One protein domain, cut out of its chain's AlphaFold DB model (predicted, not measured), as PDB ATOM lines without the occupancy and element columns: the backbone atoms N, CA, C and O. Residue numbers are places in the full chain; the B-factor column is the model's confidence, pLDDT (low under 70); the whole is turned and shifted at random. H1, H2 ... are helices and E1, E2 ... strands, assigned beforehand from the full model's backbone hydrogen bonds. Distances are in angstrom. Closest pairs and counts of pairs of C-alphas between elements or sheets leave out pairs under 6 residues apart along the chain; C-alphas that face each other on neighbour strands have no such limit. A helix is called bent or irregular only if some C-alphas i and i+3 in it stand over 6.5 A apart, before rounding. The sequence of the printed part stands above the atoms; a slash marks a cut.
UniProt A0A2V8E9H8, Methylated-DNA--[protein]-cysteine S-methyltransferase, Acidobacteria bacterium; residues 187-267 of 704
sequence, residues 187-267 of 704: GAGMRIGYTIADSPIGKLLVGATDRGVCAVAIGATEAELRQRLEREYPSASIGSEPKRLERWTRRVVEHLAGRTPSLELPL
ATOM      1  N   GLY A 187     213.416 284.372 197.999       57.94
ATOM      2  CA  GLY A 187     213.773 285.447 198.944       57.94
ATOM      3  C   GLY A 187     212.579 286.106 199.656       57.94
ATOM      4  O   GLY A 187     212.716 287.213 200.169       57.94
ATOM      5  N   ALA A 188     211.416 285.445 199.691       58.84
ATOM      6  CA  ALA A 188     210.213 285.910 200.383       58.84
ATOM      7  C   ALA A 188     210.500 286.367 201.826       58.84
ATOM      8  O   ALA A 188     211.066 285.618 202.622       58.84
ATOM      9  N   GLY A 189     210.093 287.599 202.148       63.22
ATOM     10  CA  GLY A 189     210.300 288.233 203.457       63.22
ATOM     11  C   GLY A 189     211.623 288.998 203.615       63.22
ATOM     12  O   GLY A 189     211.787 289.707 204.603       63.22
ATOM     13  N   MET A 190     212.556 288.917 202.660       74.12
ATOM     14  CA  MET A 190     213.786 289.718 202.701       74.12
ATOM     15  C   MET A 190     213.528 291.163 202.253       74.12
ATOM     16  O   MET A 190     212.878 291.392 201.232       74.12
ATOM     17  N   ARG A 191     214.120 292.133 202.958       82.25
ATOM     18  CA  ARG A 191     214.378 293.483 202.435       82.25
ATOM     19  C   ARG A 191     215.818 293.563 201.937       82.25
ATOM     20  O   ARG A 191     216.735 293.133 202.635       82.25
ATOM     21  N   ILE A 192     216.009 294.106 200.739       88.94
ATOM     22  CA  ILE A 192     217.323 294.316 200.128       88.94
ATOM     23  C   ILE A 192     217.404 295.764 199.646       88.94
ATOM     24  O   ILE A 192     216.790 296.137 198.645       88.94
ATOM     25  N   GLY A 193     218.200 296.570 200.341       91.44
ATOM     26  CA  GLY A 193     218.662 297.839 199.796       91.44
ATOM     27  C   GLY A 193     219.706 297.566 198.714       91.44
ATOM     28  O   GLY A 193     220.560 296.694 198.876       91.44
ATOM     29  N   TYR A 194     219.685 298.315 197.617       95.06
ATOM     30  CA  TYR A 194     220.766 298.320 196.634       95.06
ATOM     31  C   TYR A 194     221.222 299.739 196.314       95.06
ATOM     32  O   TYR A 194     220.476 300.707 196.447       95.06
ATOM     33  N   THR A 195     222.463 299.860 195.867       94.56
ATOM     34  CA  THR A 195     222.980 301.068 195.229       94.56
ATOM     35  C   THR A 195     223.858 300.680 194.054       94.56
ATOM     36  O   THR A 195     224.333 299.542 193.976       94.56
ATOM     37  N   ILE A 196     224.045 301.607 193.118       91.62
ATOM     38  CA  ILE A 196     224.869 301.396 191.935       91.62
ATOM     39  C   ILE A 196     225.757 302.621 191.746       91.62
ATOM     40  O   ILE A 196     225.277 303.750 191.766       91.62
ATOM     41  N   ALA A 197     227.057 302.388 191.593       87.19
ATOM     42  CA  ALA A 197     228.067 303.422 191.407       87.19
ATOM     43  C   ALA A 197     228.947 303.106 190.195       87.19
ATOM     44  O   ALA A 197     228.984 301.972 189.707       87.19
ATOM     45  N   ASP A 198     229.685 304.098 189.712       78.94
ATOM     46  CA  ASP A 198     230.716 303.886 188.703       78.94
ATOM     47  C   ASP A 198     231.994 303.319 189.324       78.94
ATOM     48  O   ASP A 198     232.419 303.702 190.415       78.94
ATOM     49  N   SER A 199     232.620 302.389 188.608       70.81
ATOM     50  CA  SER A 199     233.909 301.807 188.968       70.81
ATOM     51  C   SER A 199     234.820 301.718 187.737       70.81
ATOM     52  O   SER A 199     234.321 301.710 186.607       70.81
ATOM     53  N   PRO A 200     236.146 301.570 187.911       54.28
ATOM     54  CA  PRO A 200     237.099 301.490 186.795       54.28
ATOM     55  C   PRO A 200     236.901 300.319 185.817       54.28
ATOM     56  O   PRO A 200     237.595 300.259 184.807       54.28
ATOM     57  N   ILE A 201     235.982 299.388 186.102       52.34
ATOM     58  CA  ILE A 201     235.647 298.247 185.235       52.34
ATOM     59  C   ILE A 201     234.148 298.167 184.876       52.34
ATOM     60  O   ILE A 201     233.680 297.120 184.431       52.34
ATOM     61  N   GLY A 202     233.394 299.258 185.053       66.75
ATOM     62  CA  GLY A 202     231.971 299.363 184.704       66.75
ATOM     63  C   GLY A 202     231.095 299.844 185.861       66.75
ATOM     64  O   GLY A 202     231.596 300.201 186.930       66.75
ATOM     65  N   LYS A 203     229.770 299.823 185.672       80.12
ATOM     66  CA  LYS A 203     228.828 300.050 186.774       80.12
ATOM     67  C   LYS A 203     228.956 298.905 187.778       80.12
ATOM     68  O   LYS A 203     229.125 297.745 187.401       80.12
ATOM     69  N   LEU A 204     228.866 299.243 189.053       83.44
ATOM     70  CA  LEU A 204     228.994 298.333 190.178       83.44
ATOM     71  C   LEU A 204     227.743 298.437 191.041       83.44
ATOM     72  O   LEU A 204     227.501 299.485 191.631       83.44
ATOM     73  N   LEU A 205     226.997 297.341 191.164       91.25
ATOM     74  CA  LEU A 205     225.942 297.209 192.160       91.25
ATOM     75  C   LEU A 205     226.504 296.604 193.441       91.25
ATOM     76  O   LEU A 205     227.202 295.587 193.397       91.25
ATOM     77  N   VAL A 206     226.105 297.195 194.564       90.69
ATOM     78  CA  VAL A 206     226.191 296.599 195.898       90.69
ATOM     79  C   VAL A 206     224.766 296.501 196.445       90.69
ATOM     80  O   VAL A 206     224.072 297.509 196.560       90.69
ATOM     81  N   GLY A 207     224.322 295.278 196.730       90.25
ATOM     82  CA  GLY A 207     223.027 294.966 197.337       90.25
ATOM     83  C   GLY A 207     223.226 294.335 198.710       90.25
ATOM     84  O   GLY A 207     224.134 293.519 198.882       90.25
ATOM     85  N   ALA A 208     222.414 294.720 199.690       86.00
ATOM     86  CA  ALA A 208     222.571 294.311 201.080       86.00
ATOM     87  C   ALA A 208     221.242 294.227 201.837       86.00
ATOM     88  O   ALA A 208     220.295 294.964 201.563       86.00
ATOM     89  N   THR A 209     221.210 293.348 202.832       84.94
ATOM     90  CA  THR A 209     220.153 293.242 203.841       84.94
ATOM     91  C   THR A 209     220.478 294.124 205.053       84.94
ATOM     92  O   THR A 209     221.465 294.870 205.075       84.94
ATOM     93  N   ASP A 210     219.679 294.012 206.112       77.00
ATOM     94  CA  ASP A 210     219.966 294.588 207.434       77.00
ATOM     95  C   ASP A 210     221.122 293.877 208.173       77.00
ATOM     96  O   ASP A 210     221.558 294.345 209.220       77.00
ATOM     97  N   ARG A 211     221.659 292.778 207.616       70.56
ATOM     98  CA  ARG A 211     222.773 291.994 208.185       70.56
ATOM     99  C   ARG A 211     224.084 292.141 207.413       70.56
ATOM    100  O   ARG A 211     225.152 292.087 208.018       70.56
ATOM    101  N   GLY A 212     224.034 292.329 206.093       79.19
ATOM    102  CA  GLY A 212     225.244 292.456 205.283       79.19
ATOM    103  C   GLY A 212     225.004 292.488 203.778       79.19
ATOM    104  O   GLY A 212     223.880 292.396 203.289       79.19
ATOM    105  N   VAL A 213     226.097 292.622 203.031       84.12
ATOM    106  CA  VAL A 213     226.128 292.617 201.568       84.12
ATOM    107  C   VAL A 213     225.777 291.220 201.053       84.12
ATOM    108  O   VAL A 213     226.508 290.257 201.289       84.12
ATOM    109  N   CYS A 214     224.664 291.123 200.330       79.62
ATOM    110  CA  CYS A 214     224.174 289.891 199.717       79.62
ATOM    111  C   CYS A 214     224.535 289.785 198.224       79.62
ATOM    112  O   CYS A 214     224.608 288.683 197.682       79.62
ATOM    113  N   ALA A 215     224.820 290.916 197.562       83.19
ATOM    114  CA  ALA A 215     225.186 290.966 196.151       83.19
ATOM    115  C   ALA A 215     226.277 292.006 195.856       83.19
ATOM    116  O   ALA A 215     226.195 293.156 196.283       83.19
ATOM    117  N   VAL A 216     227.269 291.614 195.050       81.81
ATOM    118  CA  VAL A 216     228.262 292.507 194.435       81.81
ATOM    119  C   VAL A 216     228.416 292.081 192.982       81.81
ATOM    120  O   VAL A 216     228.882 290.978 192.686       81.81
ATOM    121  N   ALA A 217     228.009 292.954 192.064       77.06
ATOM    122  CA  ALA A 217     227.993 292.658 190.639       77.06
ATOM    123  C   ALA A 217     228.511 293.842 189.817       77.06
ATOM    124  O   ALA A 217     228.035 294.965 189.957       77.06
ATOM    125  N   ILE A 218     229.458 293.562 188.921       70.19
ATOM    126  CA  ILE A 218     229.889 294.487 187.866       70.19
ATOM    127  C   ILE A 218     229.017 294.241 186.628       70.19
ATOM    128  O   ILE A 218     228.668 293.090 186.336       70.19
ATOM    129  N   GLY A 219     228.665 295.307 185.911       61.41
ATOM    130  CA  GLY A 219     227.838 295.271 184.706       61.41
ATOM    131  C   GLY A 219     228.011 296.527 183.852       61.41
ATOM    132  O   GLY A 219     228.682 297.484 184.242       61.41
ATOM    133  N   ALA A 220     227.407 296.534 182.665       52.88
ATOM    134  CA  ALA A 220     227.502 297.657 181.736       52.88
ATOM    135  C   ALA A 220     226.463 298.756 182.019       52.88
ATOM    136  O   ALA A 220     226.633 299.892 181.571       52.88
ATOM    137  N   THR A 221     225.373 298.430 182.727       71.19
ATOM    138  CA  THR A 221     224.301 299.383 183.054       71.19
ATOM    139  C   THR A 221     223.673 299.124 184.420       71.19
ATOM    140  O   THR A 221     223.625 297.999 184.912       71.19
ATOM    141  N   GLU A 222     223.110 300.180 185.001       82.50
ATOM    142  CA  GLU A 222     222.381 300.130 186.270       82.50
ATOM    143  C   GLU A 222     221.128 299.248 186.180       82.50
ATOM    144  O   GLU A 222     220.873 298.425 187.056       82.50
ATOM    145  N   ALA A 223     220.400 299.339 185.063       78.75
ATOM    146  CA  ALA A 223     219.226 298.512 184.793       78.75
ATOM    147  C   ALA A 223     219.567 297.017 184.657       78.75
ATOM    148  O   ALA A 223     218.841 296.183 185.187       78.75
ATOM    149  N   GLU A 224     220.673 296.653 183.994       76.06
ATOM    150  CA  GLU A 224     221.156 295.261 183.933       76.06
ATOM    151  C   GLU A 224     221.433 294.704 185.333       76.06
ATOM    152  O   GLU A 224     221.059 293.571 185.638       76.06
ATOM    153  N   LEU A 225     222.080 295.507 186.176       77.69
ATOM    154  CA  LEU A 225     222.508 295.118 187.513       77.69
ATOM    155  C   LEU A 225     221.343 295.000 188.492       77.69
ATOM    156  O   LEU A 225     221.201 293.959 189.132       77.69
ATOM    157  N   ARG A 226     220.474 296.014 188.553       85.06
ATOM    158  CA  ARG A 226     219.216 295.960 189.307       85.06
ATOM    159  C   ARG A 226     218.401 294.738 188.881       85.06
ATOM    160  O   ARG A 226     218.034 293.919 189.714       85.06
ATOM    161  N   GLN A 227     218.223 294.550 187.574       79.44
ATOM    162  CA  GLN A 227     217.472 293.418 187.050       79.44
ATOM    163  C   GLN A 227     218.152 292.073 187.347       79.44
ATOM    164  O   GLN A 227     217.467 291.066 187.485       79.44
ATOM    165  N   ARG A 228     219.486 292.018 187.455       76.25
ATOM    166  CA  ARG A 228     220.233 290.831 187.904       76.25
ATOM    167  C   ARG A 228     219.996 290.541 189.389       76.25
ATOM    168  O   ARG A 228     219.809 289.375 189.717       76.25
ATOM    169  N   LEU A 229     219.937 291.560 190.246       81.06
ATOM    170  CA  LEU A 229     219.567 291.416 191.660       81.06
ATOM    171  C   LEU A 229     218.126 290.896 191.809       81.06
ATOM    172  O   LEU A 229     217.900 289.906 192.498       81.06
ATOM    173  N   GLU A 230     217.182 291.480 191.066       81.56
ATOM    174  CA  GLU A 230     215.779 291.039 190.980       81.56
ATOM    175  C   GLU A 230     215.640 289.603 190.428       81.56
ATOM    176  O   GLU A 230     214.678 288.906 190.737       81.56
ATOM    177  N   ARG A 231     216.608 289.104 189.639       73.50
ATOM    178  CA  ARG A 231     216.647 287.684 189.229       73.50
ATOM    179  C   ARG A 231     217.164 286.770 190.325       73.50
ATOM    180  O   ARG A 231     216.792 285.598 190.325       73.50
ATOM    181  N   GLU A 232     218.066 287.234 191.173       68.00
ATOM    182  CA  GLU A 232     218.649 286.389 192.213       68.00
ATOM    183  C   GLU A 232     217.691 286.271 193.408       68.00
ATOM    184  O   GLU A 232     217.520 285.173 193.936       68.00
ATOM    185  N   TYR A 233     216.959 287.351 193.714       76.06
ATOM    186  CA  TYR A 233     215.974 287.432 194.800       76.06
ATOM    187  C   TYR A 233     214.563 287.839 194.302       76.06
ATOM    188  O   TYR A 233     214.050 288.887 194.697       76.06
ATOM    189  N   PRO A 234     213.903 287.038 193.436       71.12
ATOM    190  CA  PRO A 234     212.636 287.391 192.772       71.12
ATOM    191  C   PRO A 234     211.395 287.460 193.685       71.12
ATOM    192  O   PRO A 234     210.281 287.618 193.192       71.12
ATOM    193  N   SER A 235     211.549 287.300 195.000       74.94
ATOM    194  CA  SER A 235     210.478 287.463 195.995       74.94
ATOM    195  C   SER A 235     210.896 288.332 197.190       74.94
ATOM    196  O   SER A 235     210.171 288.396 198.180       74.94
ATOM    197  N   ALA A 236     212.052 288.999 197.110       79.38
ATOM    198  CA  ALA A 236     212.477 289.995 198.088       79.38
ATOM    199  C   ALA A 236     211.902 291.384 197.756       79.38
ATOM    200  O   ALA A 236     211.689 291.722 196.591       79.38
ATOM    201  N   SER A 237     211.718 292.220 198.777       83.81
ATOM    202  CA  SER A 237     211.453 293.648 198.602       83.81
ATOM    203  C   SER A 237     212.774 294.371 198.321       83.81
ATOM    204  O   SER A 237     213.653 294.413 199.184       83.81
ATOM    205  N   ILE A 238     212.942 294.885 197.098       89.62
ATOM    206  CA  ILE A 238     214.199 295.466 196.601       89.62
ATOM    207  C   ILE A 238     214.030 296.978 196.397       89.62
ATOM    208  O   ILE A 238     213.244 297.410 195.552       89.62
ATOM    209  N   GLY A 239     214.792 297.782 197.143       89.75
ATOM    210  CA  GLY A 239     214.726 299.250 197.132       89.75
ATOM    211  C   GLY A 239     216.080 299.909 196.860       89.75
ATOM    212  O   GLY A 239     217.123 299.342 197.174       89.75
ATOM    213  N   SER A 240     216.081 301.112 196.278       91.12
ATOM    214  CA  SER A 240     217.311 301.895 196.087       91.12
ATOM    215  C   SER A 240     217.639 302.657 197.373       91.12
ATOM    216  O   SER A 240     216.891 303.548 197.766       91.12
ATOM    217  N   GLU A 241     218.746 302.317 198.037       91.56
ATOM    218  CA  GLU A 241     219.141 302.878 199.340       91.56
ATOM    219  C   GLU A 241     220.590 303.435 199.304       91.56
ATOM    220  O   GLU A 241     221.457 302.991 200.063       91.56
ATOM    221  N   PRO A 242     220.906 304.417 198.429       86.94
ATOM    222  CA  PRO A 242     222.282 304.853 198.167       86.94
ATOM    223  C   PRO A 242     223.016 305.400 199.397       86.94
ATOM    224  O   PRO A 242     224.155 305.005 199.636       86.94
ATOM    225  N   LYS A 243     222.359 306.236 200.216       88.50
ATOM    226  CA  LYS A 243     222.958 306.825 201.433       88.50
ATOM    227  C   LYS A 243     223.394 305.760 202.451       88.50
ATOM    228  O   LYS A 243     224.456 305.874 203.047       88.50
ATOM    229  N   ARG A 244     222.601 304.694 202.615       89.62
ATOM    230  CA  ARG A 244     222.889 303.568 203.523       89.62
ATOM    231  C   ARG A 244     224.113 302.765 203.077       89.62
ATOM    232  O   ARG A 244     224.879 302.281 203.903       89.62
ATOM    233  N   LEU A 245     224.274 302.593 201.766       89.50
ATOM    234  CA  LEU A 245     225.218 301.641 201.171       89.50
ATOM    235  C   LEU A 245     226.505 302.294 200.651       89.50
ATOM    236  O   LEU A 245     227.411 301.595 200.184       89.50
ATOM    237  N   GLU A 246     226.614 303.618 200.759       87.56
ATOM    238  CA  GLU A 246     227.757 304.417 200.316       87.56
ATOM    239  C   GLU A 246     229.090 303.881 200.866       87.56
ATOM    240  O   GLU A 246     230.021 303.644 200.096       87.56
ATOM    241  N   ARG A 247     229.165 303.587 202.176       87.75
ATOM    242  CA  ARG A 247     230.384 303.094 202.849       87.75
ATOM    243  C   ARG A 247     230.925 301.802 202.227       87.75
ATOM    244  O   ARG A 247     232.128 301.688 201.998       87.75
ATOM    245  N   TRP A 248     230.062 300.819 201.967       86.38
ATOM    246  CA  TRP A 248     230.473 299.548 201.358       86.38
ATOM    247  C   TRP A 248     230.806 299.721 199.877       86.38
ATOM    248  O   TRP A 248     231.805 299.187 199.400       86.38
ATOM    249  N   THR A 249     230.019 300.527 199.168       86.50
ATOM    250  CA  THR A 249     230.198 300.789 197.734       86.50
ATOM    251  C   THR A 249     231.520 301.492 197.454       86.50
ATOM    252  O   THR A 249     232.274 301.053 196.587       86.50
ATOM    253  N   ARG A 250     231.864 302.504 198.259       87.19
ATOM    254  CA  ARG A 250     233.155 303.199 198.235       87.19
ATOM    255  C   ARG A 250     234.334 302.230 198.396       87.19
ATOM    256  O   ARG A 250     235.193 302.214 197.515       87.19
ATOM    257  N   ARG A 251     234.318 301.334 199.399       82.12
ATOM    258  CA  ARG A 251     235.374 300.306 199.577       82.12
ATOM    259  C   ARG A 251     235.546 299.412 198.342       82.12
ATOM    260  O   ARG A 251     236.676 299.110 197.958       82.12
ATOM    261  N   VAL A 252     234.453 298.989 197.699       77.00
ATOM    262  CA  VAL A 252     234.529 298.150 196.487       77.00
ATOM    263  C   VAL A 252     235.075 298.942 195.291       77.00
ATOM    264  O   VAL A 252     235.933 298.434 194.571       77.00
ATOM    265  N   VAL A 253     234.643 300.192 195.089       77.88
ATOM    266  CA  VAL A 253     235.167 301.072 194.024       77.88
ATOM    267  C   VAL A 253     236.662 301.360 194.222       77.88
ATOM    268  O   VAL A 253     237.425 301.342 193.257       77.88
ATOM    269  N   GLU A 254     237.115 301.565 195.459       77.12
ATOM    270  CA  GLU A 254     238.532 301.753 195.803       77.12
ATOM    271  C   GLU A 254     239.368 300.486 195.570       77.12
ATOM    272  O   GLU A 254     240.463 300.573 195.008       77.12
ATOM    273  N   HIS A 255     238.841 299.308 195.919       72.56
ATOM    274  CA  HIS A 255     239.473 298.025 195.600       72.56
ATOM    275  C   HIS A 255     239.618 297.823 194.083       72.56
ATOM    276  O   HIS A 255     240.685 297.438 193.600       72.56
ATOM    277  N   LEU A 256     238.576 298.152 193.311       60.47
ATOM    278  CA  LEU A 256     238.587 298.091 191.846       60.47
ATOM    279  C   LEU A 256     239.521 299.119 191.198       60.47
ATOM    280  O   LEU A 256     240.120 298.832 190.165       60.47
ATOM    281  N   ALA A 257     239.711 300.279 191.828       65.00
ATOM    282  CA  ALA A 257     240.744 301.248 191.466       65.00
ATOM    283  C   ALA A 257     242.162 300.823 191.887       65.00
ATOM    284  O   ALA A 257     243.113 301.576 191.683       65.00
ATOM    285  N   GLY A 258     242.321 299.643 192.497       58.88
ATOM    286  CA  GLY A 258     243.598 299.147 193.001       58.88
ATOM    287  C   GLY A 258     244.141 299.917 194.207       58.88
ATOM    288  O   GLY A 258     245.275 299.654 194.600       58.88
ATOM    289  N   ARG A 259     243.354 300.835 194.791       62.44
ATOM    290  CA  ARG A 259     243.741 301.666 195.942       62.44
ATOM    291  C   ARG A 259     243.763 300.865 197.245       62.44
ATOM    292  O   ARG A 259     244.647 301.079 198.063       62.44
ATOM    293  N   THR A 260     242.852 299.901 197.395       58.72
ATOM    294  CA  THR A 260     242.729 299.073 198.610       58.72
ATOM    295  C   THR A 260     243.023 297.601 198.283       58.72
ATOM    296  O   THR A 260     242.323 297.020 197.450       58.72
ATOM    297  N   PRO A 261     244.054 296.960 198.872       52.84
ATOM    298  CA  PRO A 261     244.481 295.619 198.460       52.84
ATOM    299  C   PRO A 261     243.545 294.493 198.928       52.84
ATOM    300  O   PRO A 261     243.376 293.524 198.183       52.84
ATOM    301  N   SER A 262     242.923 294.624 200.106       58.75
ATOM    302  CA  SER A 262     241.851 293.745 200.593       58.75
ATOM    303  C   SER A 262     240.468 294.363 200.349       58.75
ATOM    304  O   SER A 262     240.332 295.571 200.143       58.75
ATOM    305  N   LEU A 263     239.433 293.519 200.345       68.94
ATOM    306  CA  LEU A 263     238.034 293.933 200.254       68.94
ATOM    307  C   LEU A 263     237.209 293.137 201.266       68.94
ATOM    308  O   LEU A 263     236.533 292.176 200.904       68.94
ATOM    309  N   GLU A 264     237.280 293.518 202.542       70.62
ATOM    310  CA  GLU A 264     236.345 292.976 203.531       70.62
ATOM    311  C   GLU A 264     235.005 293.712 203.459       70.62
ATOM    312  O   GLU A 264     234.936 294.946 203.493       70.62
ATOM    313  N   LEU A 265     233.927 292.942 203.425       74.88
ATOM    314  CA  LEU A 265     232.553 293.400 203.578       74.88
ATOM    315  C   LEU A 265     231.871 292.457 204.580       74.88
ATOM    316  O   LEU A 265     232.192 291.267 204.572       74.88
ATOM    317  N   PRO A 266     230.928 292.923 205.414       76.12
ATOM    318  CA  PRO A 266     230.017 292.006 206.090       76.12
ATOM    319  C   PRO A 266     229.165 291.328 205.010       76.12
ATOM    320  O   PRO A 266     228.514 292.023 204.231       76.12
ATOM    321  N   LEU A 267     229.210 289.999 204.910       78.06
ATOM    322  CA  LEU A 267     228.516 289.233 203.870       78.06
ATOM    323  C   LEU A 267     227.295 288.514 204.458       78.06
ATOM    324  O   LEU A 267     227.431 287.799 205.448       78.06
TER     325      LEU A 267
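This is residues 187 to 267 of the 704 residues of the protein "Methylated-DNA--[protein]-cysteine S-methyltransferase" of Acidobacteria bacterium (UniProt A0A2V8E9H8). A twisted sheet of four strands is the middle of three layers, with H2 covering one face and H1 the other. E1, E2 and E3 form a meander, each strand the antiparallel neighbour of the one before, and E4 lies beside E1. The 81 printed residues, with two named helices and four named strands in the order E1 E2 E3 H1 E4 H2, are of mixed class. The mixed sheet runs E3, E2, E1, E4; the whole is compact, with a radius of gyration of the C-alphas of 12.0 A and spans of 37 by 26 by 19 A.

Start at E1, residues 191 to 199, and E2, residues 202 to 208, a hairpin with N 195 and O 206 2.9 A apart. E2 and E3, residues 213 to 219, form another hairpin, with N 205 and O 217 at 2.9 A. E4, residues 237 to 240, is parallel to E1 at 35 degrees, with N 194 and O 239 at 2.8 A. H2, residues 242 to 256, is over E2 and E1 at a height over the sheet of 7.6 A; its closest C-alpha pair with E1 is Thr 195 and Pro 242, 4.8 A. H2 is irregular, with C-alphas 244 and 247 7.5 A apart. On the opposite face find H1, residues 222 to 232, whose closest C-alpha pair with E2 is Leu 205 and Leu 225, 6.1 A. E3, H1 and E4 make a split strand-helix-strand unit, two strands that run the same way in one sheet with a helix between them along the chain; E2 and E1 are between E3 and E4 in the sheet, and the crossover is right-handed. In H1 every O i to N i+4 pair is within hydrogen-bond range; in H2, 9 of 11 are.

Find C-alpha 191 at (214.378, 293.483, 202.435); from there E1 runs 25.1 A. E2 spans 19.5 A, E3 17.2 A, H1 15.4 A and E4 10.4 A. H2 runs 18.7 A to C-alpha 256 at (238.587, 298.091, 191.846).

The farthest C-alphas, of Ala 188 and Arg 259, are 37.3 A apart. The printed part has no cut, and its five links are tight. Look for pLDDT under 70 at residues 187 to 189, 200 to 202, 219 to 220, 232 and 256 to 263.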